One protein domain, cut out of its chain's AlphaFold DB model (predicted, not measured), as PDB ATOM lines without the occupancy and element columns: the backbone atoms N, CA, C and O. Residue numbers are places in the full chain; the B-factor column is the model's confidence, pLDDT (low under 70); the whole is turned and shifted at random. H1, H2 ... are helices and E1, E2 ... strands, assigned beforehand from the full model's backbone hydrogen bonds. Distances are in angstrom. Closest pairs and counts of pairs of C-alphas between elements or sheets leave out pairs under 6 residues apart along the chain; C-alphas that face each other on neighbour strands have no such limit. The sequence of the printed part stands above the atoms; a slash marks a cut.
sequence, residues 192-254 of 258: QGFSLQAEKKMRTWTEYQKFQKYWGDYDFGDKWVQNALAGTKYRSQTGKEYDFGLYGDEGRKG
ATOM      1  N   GLN A 192     -34.335 -26.003  25.357       97.31
ATOM      2  CA  GLN A 192     -34.879 -24.649  25.403       97.31
ATOM      3  C   GLN A 192     -36.410 -24.638  25.455       97.31
ATOM      4  O   GLN A 192     -37.020 -23.929  26.264       97.31
ATOM      5  N   GLY A 193     -37.047 -25.458  24.618       96.12
ATOM      6  CA  GLY A 193     -38.496 -25.522  24.494       96.12
ATOM      7  C   GLY A 193     -39.212 -25.841  25.807       96.12
ATOM      8  O   GLY A 193     -40.350 -25.405  25.987       96.12
ATOM      9  N   PHE A 194     -38.572 -26.549  26.745       94.19
ATOM     10  CA  PHE A 194     -39.148 -26.787  28.070       94.19
ATOM     11  C   PHE A 194     -39.271 -25.517  28.907       94.19
ATOM     12  O   PHE A 194     -40.319 -25.310  29.519       94.19
ATOM     13  N   SER A 195     -38.253 -24.655  28.901       95.62
ATOM     14  CA  SER A 195     -38.306 -23.387  29.632       95.62
ATOM     15  C   SER A 195     -39.283 -22.413  28.973       95.62
ATOM     16  O   SER A 195     -40.152 -21.862  29.646       95.62
ATOM     17  N   LEU A 196     -39.224 -22.263  27.644       96.19
ATOM     18  CA  LEU A 196     -40.091 -21.328  26.912       96.19
ATOM     19  C   LEU A 196     -41.585 -21.672  27.020       96.19
ATOM     20  O   LEU A 196     -42.441 -20.793  27.000       96.19
ATOM     21  N   GLN A 197     -41.925 -22.958  27.136       95.12
ATOM     22  CA  GLN A 197     -43.318 -23.399  27.252       95.12
ATOM     23  C   GLN A 197     -43.804 -23.513  28.702       95.12
ATOM     24  O   GLN A 197     -44.982 -23.828  28.908       95.12
ATOM     25  N   ALA A 198     -42.936 -23.277  29.692       93.56
ATOM     26  CA  ALA A 198     -43.252 -23.487  31.100       93.56
ATOM     27  C   ALA A 198     -44.451 -22.639  31.539       93.56
ATOM     28  O   ALA A 198     -45.390 -23.175  32.119       93.56
ATOM     29  N   GLU A 199     -44.506 -21.358  31.163       94.50
ATOM     30  CA  GLU A 199     -45.634 -20.490  31.522       94.50
ATOM     31  C   GLU A 199     -46.953 -21.031  30.971       94.50
ATOM     32  O   GLU A 199     -47.918 -21.237  31.707       94.50
ATOM     33  N   LYS A 200     -46.987 -21.335  29.670       95.81
ATOM     34  CA  LYS A 200     -48.188 -21.837  28.995       95.81
ATOM     35  C   LYS A 200     -48.708 -23.137  29.621       95.81
ATOM     36  O   LYS A 200     -49.913 -23.366  29.608       95.81
ATOM     37  N   LYS A 201     -47.818 -23.992  30.134       94.56
ATOM     38  CA  LYS A 201     -48.156 -25.341  30.623       94.56
ATOM     39  C   LYS A 201     -48.296 -25.450  32.140       94.56
ATOM     40  O   LYS A 201     -48.995 -26.342  32.607       94.56
ATOM     41  N   MET A 202     -47.627 -24.584  32.894       94.81
ATOM     42  CA  MET A 202     -47.411 -24.749  34.334       94.81
ATOM     43  C   MET A 202     -47.784 -23.504  35.149       94.81
ATOM     44  O   MET A 202     -47.608 -23.528  36.361       94.81
ATOM     45  N   ARG A 203     -48.340 -22.429  34.556       93.31
ATOM     46  CA  ARG A 203     -48.735 -21.197  35.290       93.31
ATOM     47  C   ARG A 203     -49.557 -21.468  36.558       93.31
ATOM     48  O   ARG A 203     -49.433 -20.752  37.549       93.31
ATOM     49  N   THR A 204     -50.414 -22.484  36.526       94.88
ATOM     50  CA  THR A 204     -51.297 -22.852  37.643       94.88
ATOM     51  C   THR A 204     -50.660 -23.819  38.640       94.88
ATOM     52  O   THR A 204     -51.292 -24.159  39.635       94.88
ATOM     53  N   TRP A 205     -49.430 -24.280  38.400       95.25
ATOM     54  CA  TRP A 205     -48.749 -25.241  39.260       95.25
ATOM     55  C   TRP A 205     -48.036 -24.508  40.392       95.25
ATOM     56  O   TRP A 205     -47.234 -23.600  40.157       95.25
ATOM     57  N   THR A 206     -48.294 -24.936  41.625       96.38
ATOM     58  CA  THR A 206     -47.771 -24.311  42.846       96.38
ATOM     59  C   THR A 206     -46.246 -24.172  42.827       96.38
ATOM     60  O   THR A 206     -45.702 -23.136  43.204       96.38
ATOM     61  N   GLU A 207     -45.532 -25.191  42.354       92.69
ATOM     62  CA  GLU A 207     -44.071 -25.192  42.250       92.69
ATOM     63  C   GLU A 207     -43.583 -24.131  41.263       92.69
ATOM     64  O   GLU A 207     -42.666 -23.375  41.576       92.69
ATOM     65  N   TYR A 208     -44.232 -24.017  40.104       94.19
ATOM     66  CA  TYR A 208     -43.874 -23.026  39.094       94.19
ATOM     67  C   TYR A 208     -44.096 -21.594  39.596       94.19
ATOM     68  O   TYR A 208     -43.243 -20.731  39.401       94.19
ATOM     69  N   GLN A 209     -45.179 -21.352  40.336       95.00
ATOM     70  CA  GLN A 209     -45.450 -20.052  40.959       95.00
ATOM     71  C   GLN A 209     -44.379 -19.654  41.983       95.00
ATOM     72  O   GLN A 209     -44.030 -18.477  42.081       95.00
ATOM     73  N   LYS A 210     -43.806 -20.613  42.727       94.81
ATOM     74  CA  LYS A 210     -42.670 -20.346  43.632       94.81
ATOM     75  C   LYS A 210     -41.440 -19.884  42.846       94.81
ATOM     76  O   LYS A 210     -40.819 -18.894  43.232       94.81
ATOM     77  N   PHE A 211     -41.112 -20.553  41.736       92.06
ATOM     78  CA  PHE A 211     -40.000 -20.149  40.865       92.06
ATOM     79  C   PHE A 211     -40.235 -18.776  40.241       92.06
ATOM     80  O   PHE A 211     -39.351 -17.922  40.304       92.06
ATOM     81  N   GLN A 212     -41.437 -18.537  39.718       93.88
ATOM     82  CA  GLN A 212     -41.818 -17.245  39.166       93.88
ATOM     83  C   GLN A 212     -41.719 -16.140  40.224       93.88
ATOM     84  O   GLN A 212     -41.155 -15.089  39.955       93.88
ATOM     85  N   LYS A 213     -42.194 -16.363  41.453       95.44
ATOM     86  CA  LYS A 213     -42.059 -15.384  42.543       95.44
ATOM     87  C   LYS A 213     -40.594 -15.107  42.896       95.44
ATOM     88  O   LYS A 213     -40.251 -13.980  43.243       95.44
ATOM     89  N   TYR A 214     -39.738 -16.125  42.847       95.12
ATOM     90  CA  TYR A 214     -38.325 -15.996  43.199       95.12
ATOM     91  C   TYR A 214     -37.521 -15.240  42.130       95.12
ATOM     92  O   TYR A 214     -36.774 -14.313  42.459       95.12
ATOM     93  N   TRP A 215     -37.675 -15.618  40.861       95.38
ATOM     94  CA  TRP A 215     -36.921 -15.057  39.736       95.38
ATOM     95  C   TRP A 215     -37.597 -13.830  39.115       95.38
ATOM     96  O   TRP A 215     -36.923 -12.873  38.744       95.38
ATOM     97  N   GLY A 216     -38.924 -13.839  39.037       95.12
ATOM     98  CA  GLY A 216     -39.760 -12.896  38.291       95.12
ATOM     99  C   GLY A 216     -39.893 -13.252  36.805       95.12
ATOM    100  O   GLY A 216     -40.883 -12.900  36.175       95.12
ATOM    101  N   ASP A 217     -38.948 -14.018  36.263       93.94
ATOM    102  CA  ASP A 217     -38.945 -14.479  34.879       93.94
ATOM    103  C   ASP A 217     -39.629 -15.843  34.720       93.94
ATOM    104  O   ASP A 217     -39.276 -16.824  35.378       93.94
ATOM    105  N   TYR A 218     -40.596 -15.917  33.809       92.62
ATOM    106  CA  TYR A 218     -41.319 -17.149  33.478       92.62
ATOM    107  C   TYR A 218     -40.462 -18.182  32.727       92.62
ATOM    108  O   TYR A 218     -40.708 -19.386  32.807       92.62
ATOM    109  N   ASP A 219     -39.455 -17.690  32.017       93.62
ATOM    110  CA  ASP A 219     -38.495 -18.389  31.170       93.62
ATOM    111  C   ASP A 219     -37.087 -18.377  31.790       93.62
ATOM    112  O   ASP A 219     -36.095 -18.488  31.071       93.62
ATOM    113  N   PHE A 220     -36.979 -18.234  33.121       93.88
ATOM    114  CA  PHE A 220     -35.691 -18.067  33.811       93.88
ATOM    115  C   PHE A 220     -34.655 -19.133  33.420       93.88
ATOM    116  O   PHE A 220     -33.470 -18.823  33.364       93.88
ATOM    117  N   GLY A 221     -35.086 -20.373  33.155       94.88
ATOM    118  CA  GLY A 221     -34.199 -21.468  32.760       94.88
ATOM    119  C   GLY A 221     -33.516 -21.218  31.413       94.88
ATOM    120  O   GLY A 221     -32.321 -21.462  31.288       94.88
ATOM    121  N   ASP A 222     -34.246 -20.668  30.442       97.44
ATOM    122  CA  ASP A 222     -33.716 -20.272  29.132       97.44
ATOM    123  C   ASP A 222     -32.749 -19.110  29.277       97.44
ATOM    124  O   ASP A 222     -31.594 -19.216  28.877       97.44
ATOM    125  N   LYS A 223     -33.164 -18.047  29.972       96.62
ATOM    126  CA  LYS A 223     -32.284 -16.909  30.254       96.62
ATOM    127  C   LYS A 223     -31.002 -17.347  30.955       96.62
ATOM    128  O   LYS A 223     -29.926 -16.895  30.576       96.62
ATOM    129  N   TRP A 224     -31.089 -18.235  31.940       95.88
ATOM    130  CA  TRP A 224     -29.926 -18.755  32.654       95.88
ATOM    131  C   TRP A 224     -28.949 -19.461  31.710       95.88
ATOM    132  O   TRP A 224     -27.777 -19.094  31.659       95.88
ATOM    133  N   VAL A 225     -29.430 -20.436  30.932       96.62
ATOM    134  CA  VAL A 225     -28.587 -21.215  30.013       96.62
ATOM    135  C   VAL A 225     -28.026 -20.336  28.894       96.62
ATOM    136  O   VAL A 225     -26.828 -20.387  28.628       96.62
ATOM    137  N   GLN A 226     -28.844 -19.478  28.284       97.69
ATOM    138  CA  GLN A 226     -28.419 -18.575  27.211       97.69
ATOM    139  C   GLN A 226     -27.333 -17.602  27.675       97.69
ATOM    140  O   GLN A 226     -26.314 -17.447  27.002       97.69
ATOM    141  N   ASN A 227     -27.505 -16.979  28.848       97.56
ATOM    142  CA  ASN A 227     -26.492 -16.070  29.388       97.56
ATOM    143  C   ASN A 227     -25.206 -16.822  29.764       97.56
ATOM    144  O   ASN A 227     -24.117 -16.309  29.497       97.56
ATOM    145  N   ALA A 228     -25.311 -18.040  30.308       96.69
ATOM    146  CA  ALA A 228     -24.157 -18.883  30.615       96.69
ATOM    147  C   ALA A 228     -23.361 -19.248  29.356       96.69
ATOM    148  O   ALA A 228     -22.157 -18.992  29.279       96.69
ATOM    149  N   LEU A 229     -24.037 -19.748  28.322       96.38
ATOM    150  CA  LEU A 229     -23.409 -20.083  27.045       96.38
ATOM    151  C   LEU A 229     -22.836 -18.847  26.343       96.38
ATOM    152  O   LEU A 229     -21.782 -18.945  25.721       96.38
ATOM    153  N   ALA A 230     -23.451 -17.673  26.491       96.38
ATOM    154  CA  ALA A 230     -22.924 -16.416  25.961       96.38
ATOM    155  C   ALA A 230     -21.783 -15.808  26.804       96.38
ATOM    156  O   ALA A 230     -21.101 -14.907  26.325       96.38
ATOM    157  N   GLY A 231     -21.557 -16.275  28.039       95.81
ATOM    158  CA  GLY A 231     -20.592 -15.661  28.961       95.81
ATOM    159  C   GLY A 231     -20.997 -14.251  29.391       95.81
ATOM    160  O   GLY A 231     -20.151 -13.372  29.528       95.81
ATOM    161  N   THR A 232     -22.298 -14.025  29.555       96.56
ATOM    162  CA  THR A 232     -22.885 -12.715  29.871       96.56
ATOM    163  C   THR A 232     -23.572 -12.731  31.234       96.56
ATOM    164  O   THR A 232     -23.610 -13.749  31.924       96.56
ATOM    165  N   LYS A 233     -24.094 -11.578  31.656       96.38
ATOM    166  CA  LYS A 233     -24.796 -11.422  32.928       96.38
ATOM    167  C   LYS A 233     -26.283 -11.699  32.776       96.38
ATOM    168  O   LYS A 233     -26.974 -10.978  32.063       96.38
ATOM    169  N   TYR A 234     -26.800 -12.639  33.557       95.75
ATOM    170  CA  TYR A 234     -28.236 -12.759  33.769       95.75
ATOM    171  C   TYR A 234     -28.684 -11.802  34.878       95.75
ATOM    172  O   TYR A 234     -28.177 -11.869  35.998       95.75
ATOM    173  N   ARG A 235     -29.666 -10.942  34.580       96.44
ATOM    174  CA  ARG A 235     -30.398 -10.148  35.573       96.44
ATOM    175  C   ARG A 235     -31.864 -10.566  35.574       96.44
ATOM    176  O   ARG A 235     -32.533 -10.438  34.552       96.44
ATOM    177  N   SER A 236     -32.352 -11.026  36.719       96.38
ATOM    178  CA  SER A 236     -33.752 -11.402  36.888       96.38
ATOM    179  C   SER A 236     -34.647 -10.181  37.119       96.38
ATOM    180  O   SER A 236     -34.183  -9.139  37.594       96.38
ATOM    181  N   GLN A 237     -35.951 -10.310  36.869       95.88
ATOM    182  CA  GLN A 237     -36.927  -9.244  37.158       95.88
ATOM    183  C   GLN A 237     -37.012  -8.875  38.648       95.88
ATOM    184  O   GLN A 237     -37.323  -7.737  38.989       95.88
ATOM    185  N   THR A 238     -36.685  -9.806  39.550       96.31
ATOM    186  CA  THR A 238     -36.571  -9.533  40.996       96.31
ATOM    187  C   THR A 238     -35.223  -8.927  41.409       96.31
ATOM    188  O   THR A 238     -34.922  -8.857  42.602       96.31
ATOM    189  N   GLY A 239     -34.398  -8.502  40.448       95.00
ATOM    190  CA  GLY A 239     -33.141  -7.790  40.683       95.00
ATOM    191  C   GLY A 239     -31.938  -8.678  41.007       95.00
ATOM    192  O   GLY A 239     -30.885  -8.147  41.355       95.00
ATOM    193  N   LYS A 240     -32.054 -10.008  40.899       94.19
ATOM    194  CA  LYS A 240     -30.918 -10.918  41.123       94.19
ATOM    195  C   LYS A 240     -29.986 -10.875  39.922       94.19
ATOM    196  O   LYS A 240     -30.458 -10.809  38.793       94.19
ATOM    197  N   GLU A 241     -28.682 -10.939  40.157       95.69
ATOM    198  CA  GLU A 241     -27.670 -10.864  39.102       95.69
ATOM    199  C   GLU A 241     -26.671 -12.011  39.234       95.69
ATOM    200  O   GLU A 241     -26.208 -12.310  40.334       95.69
ATOM    201  N   TYR A 242     -26.350 -12.638  38.104       93.75
ATOM    202  CA  TYR A 242     -25.376 -13.718  37.994       93.75
ATOM    203  C   TYR A 242     -24.498 -13.461  36.771       93.75
ATOM    204  O   TYR A 242     -25.003 -13.381  35.651       93.75
ATOM    205  N   ASP A 243     -23.193 -13.306  36.990       95.38
ATOM    206  CA  ASP A 243     -22.209 -13.077  35.932       95.38
ATOM    207  C   ASP A 243     -21.486 -14.381  35.587       95.38
ATOM    208  O   ASP A 243     -20.628 -14.846  36.339       95.38
ATOM    209  N   PHE A 244     -21.835 -14.974  34.445       94.56
ATOM    210  CA  PHE A 244     -21.216 -16.219  33.992       94.56
ATOM    211  C   PHE A 244     -19.827 -16.012  33.380       94.56
ATOM    212  O   PHE A 244     -19.068 -16.973  33.272       94.56
ATOM    213  N   GLY A 245     -19.476 -14.781  32.999       94.06
ATOM    214  CA  GLY A 245     -18.160 -14.443  32.458       94.06
ATOM    215  C   GLY A 245     -17.080 -14.300  33.534       94.06
ATOM    216  O   GLY A 245     -15.895 -14.433  33.228       94.06
ATOM    217  N   LEU A 246     -17.472 -14.091  34.798       93.44
ATOM    218  CA  LEU A 246     -16.560 -13.805  35.912       93.44
ATOM    219  C   LEU A 246     -15.484 -14.884  36.132       93.44
ATOM    220  O   LEU A 246     -14.370 -14.567  36.542       93.44
ATOM    221  N   TYR A 247     -15.804 -16.148  35.846       89.38
ATOM    222  CA  TYR A 247     -14.916 -17.298  36.063       89.38
ATOM    223  C   TYR A 247     -14.455 -17.957  34.756       89.38
ATOM    224  O   TYR A 247     -14.100 -19.139  34.741       89.38
ATOM    225  N   GLY A 248     -14.494 -17.215  33.644       91.19
ATOM    226  CA  GLY A 248     -14.175 -17.745  32.321       91.19
ATOM    227  C   GLY A 248     -15.034 -18.964  31.975       91.19
ATOM    228  O   GLY A 248     -16.226 -19.013  32.280       91.19
ATOM    229  N   ASP A 249     -14.425 -19.978  31.366       92.75
ATOM    230  CA  ASP A 249     -15.138 -21.179  30.928       92.75
ATOM    231  C   ASP A 249     -15.802 -21.951  32.074       92.75
ATOM    232  O   ASP A 249     -16.863 -22.538  31.873       92.75
ATOM    233  N   GLU A 250     -15.237 -21.929  33.282       90.44
ATOM    234  CA  GLU A 250     -15.803 -22.666  34.418       90.44
ATOM    235  C   GLU A 250     -17.129 -22.064  34.899       90.44
ATOM    236  O   GLU A 250     -18.071 -22.799  35.213       90.44
ATOM    237  N   GLY A 251     -17.242 -20.732  34.858       89.44
ATOM    238  CA  GLY A 251     -18.496 -20.027  35.129       89.44
ATOM    239  C   GLY A 251     -19.571 -20.352  34.093       89.44
ATOM    240  O   GLY A 251     -20.729 -20.576  34.442       89.44
ATOM    241  N   ARG A 252     -19.173 -20.464  32.824       93.56
ATOM    242  CA  ARG A 252     -20.073 -20.734  31.693       93.56
ATOM    243  C   ARG A 252     -20.550 -22.185  31.623       93.56
ATOM    244  O   ARG A 252     -21.672 -22.433  31.196       93.56
ATOM    245  N   LYS A 253     -19.723 -23.145  32.051       90.19
ATOM    246  CA  LYS A 253     -20.080 -24.576  32.128       90.19
ATOM    247  C   LYS A 253     -20.896 -24.932  33.370       90.19
ATOM    248  O   LYS A 253     -21.451 -26.025  33.436       90.19
ATOM    249  N   GLY A 254     -20.932 -24.050  34.371       78.88
ATOM    250  CA  GLY A 254     -21.576 -24.329  35.653       78.88
ATOM    251  C   GLY A 254     -20.822 -25.365  36.489       78.88
ATOM    252  O   GLY A 254     -21.452 -26.127  37.227       78.88
TER     253      GLY A 254
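This is residues 192 to 254 of the 258 residues of the protein "Hypothetical protein" of Corethron hystrix (UniProt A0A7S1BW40). One helix, H4, lies in the middle, with the small hairpin of E1 and E2 along one side of it; H1, H2 and H3 make an open hook at one end of the domain, and H5 packs on H4 near the other end. The 63 printed residues hold five named helices and two named strands in the order H1 H2 H3 H4 E1 E2 H5, mostly helix, with the antiparallel sheet E1 - E2. The whole is only just compact, close to loose, with a radius of gyration of the C-alphas of 12.4 A, and spans 38 by 24 by 13 A.

H1, residues 192 to 196, touches H4, residues 220 to 230; their closest C-alphas, of Ser 195 and Gly 221, are 5.5 A apart. H2, residues 198 to 202, and H3, residues 206 to 215, are close but not clearly touching, with the C-alphas of Met 202 and Tyr 208 closest at 6.2 A. H3 and H4 meet only through their link. E1, residues 233 to 235, and E2, residues 241 to 243, form an antiparallel hairpin at 171 degrees; N 234 and O 242 are within hydrogen-bond range at 2.9 A. The closest C-alphas of H4 and E1, of Asn 227 and Tyr 234, are 5.8 A apart. H5, residues 248 to 253, touches H4 at a steep tilt of 38 degrees, opposite ways; the C-alphas of Ala 228 and Arg 252 are closest at 4.6 A. H1 and H5 are apart. In H1, H2, H3, H4 and H5 every O i to N i+4 pair is within hydrogen-bond range.

H1 begins at C-alpha 192 (-34.879, -24.649, 25.403). From first to last C-alpha H3 measures 14.6 A and H4 15.1 A. H5 ends at C-alpha 253 (-20.080, -24.576, 32.128).

The two C-alphas farthest apart, of Thr 204 and Gly 248, are 37.8 A apart. The printed part has no cut, its links between named elements are tight, and no printed residue is under 70 in pLDDT.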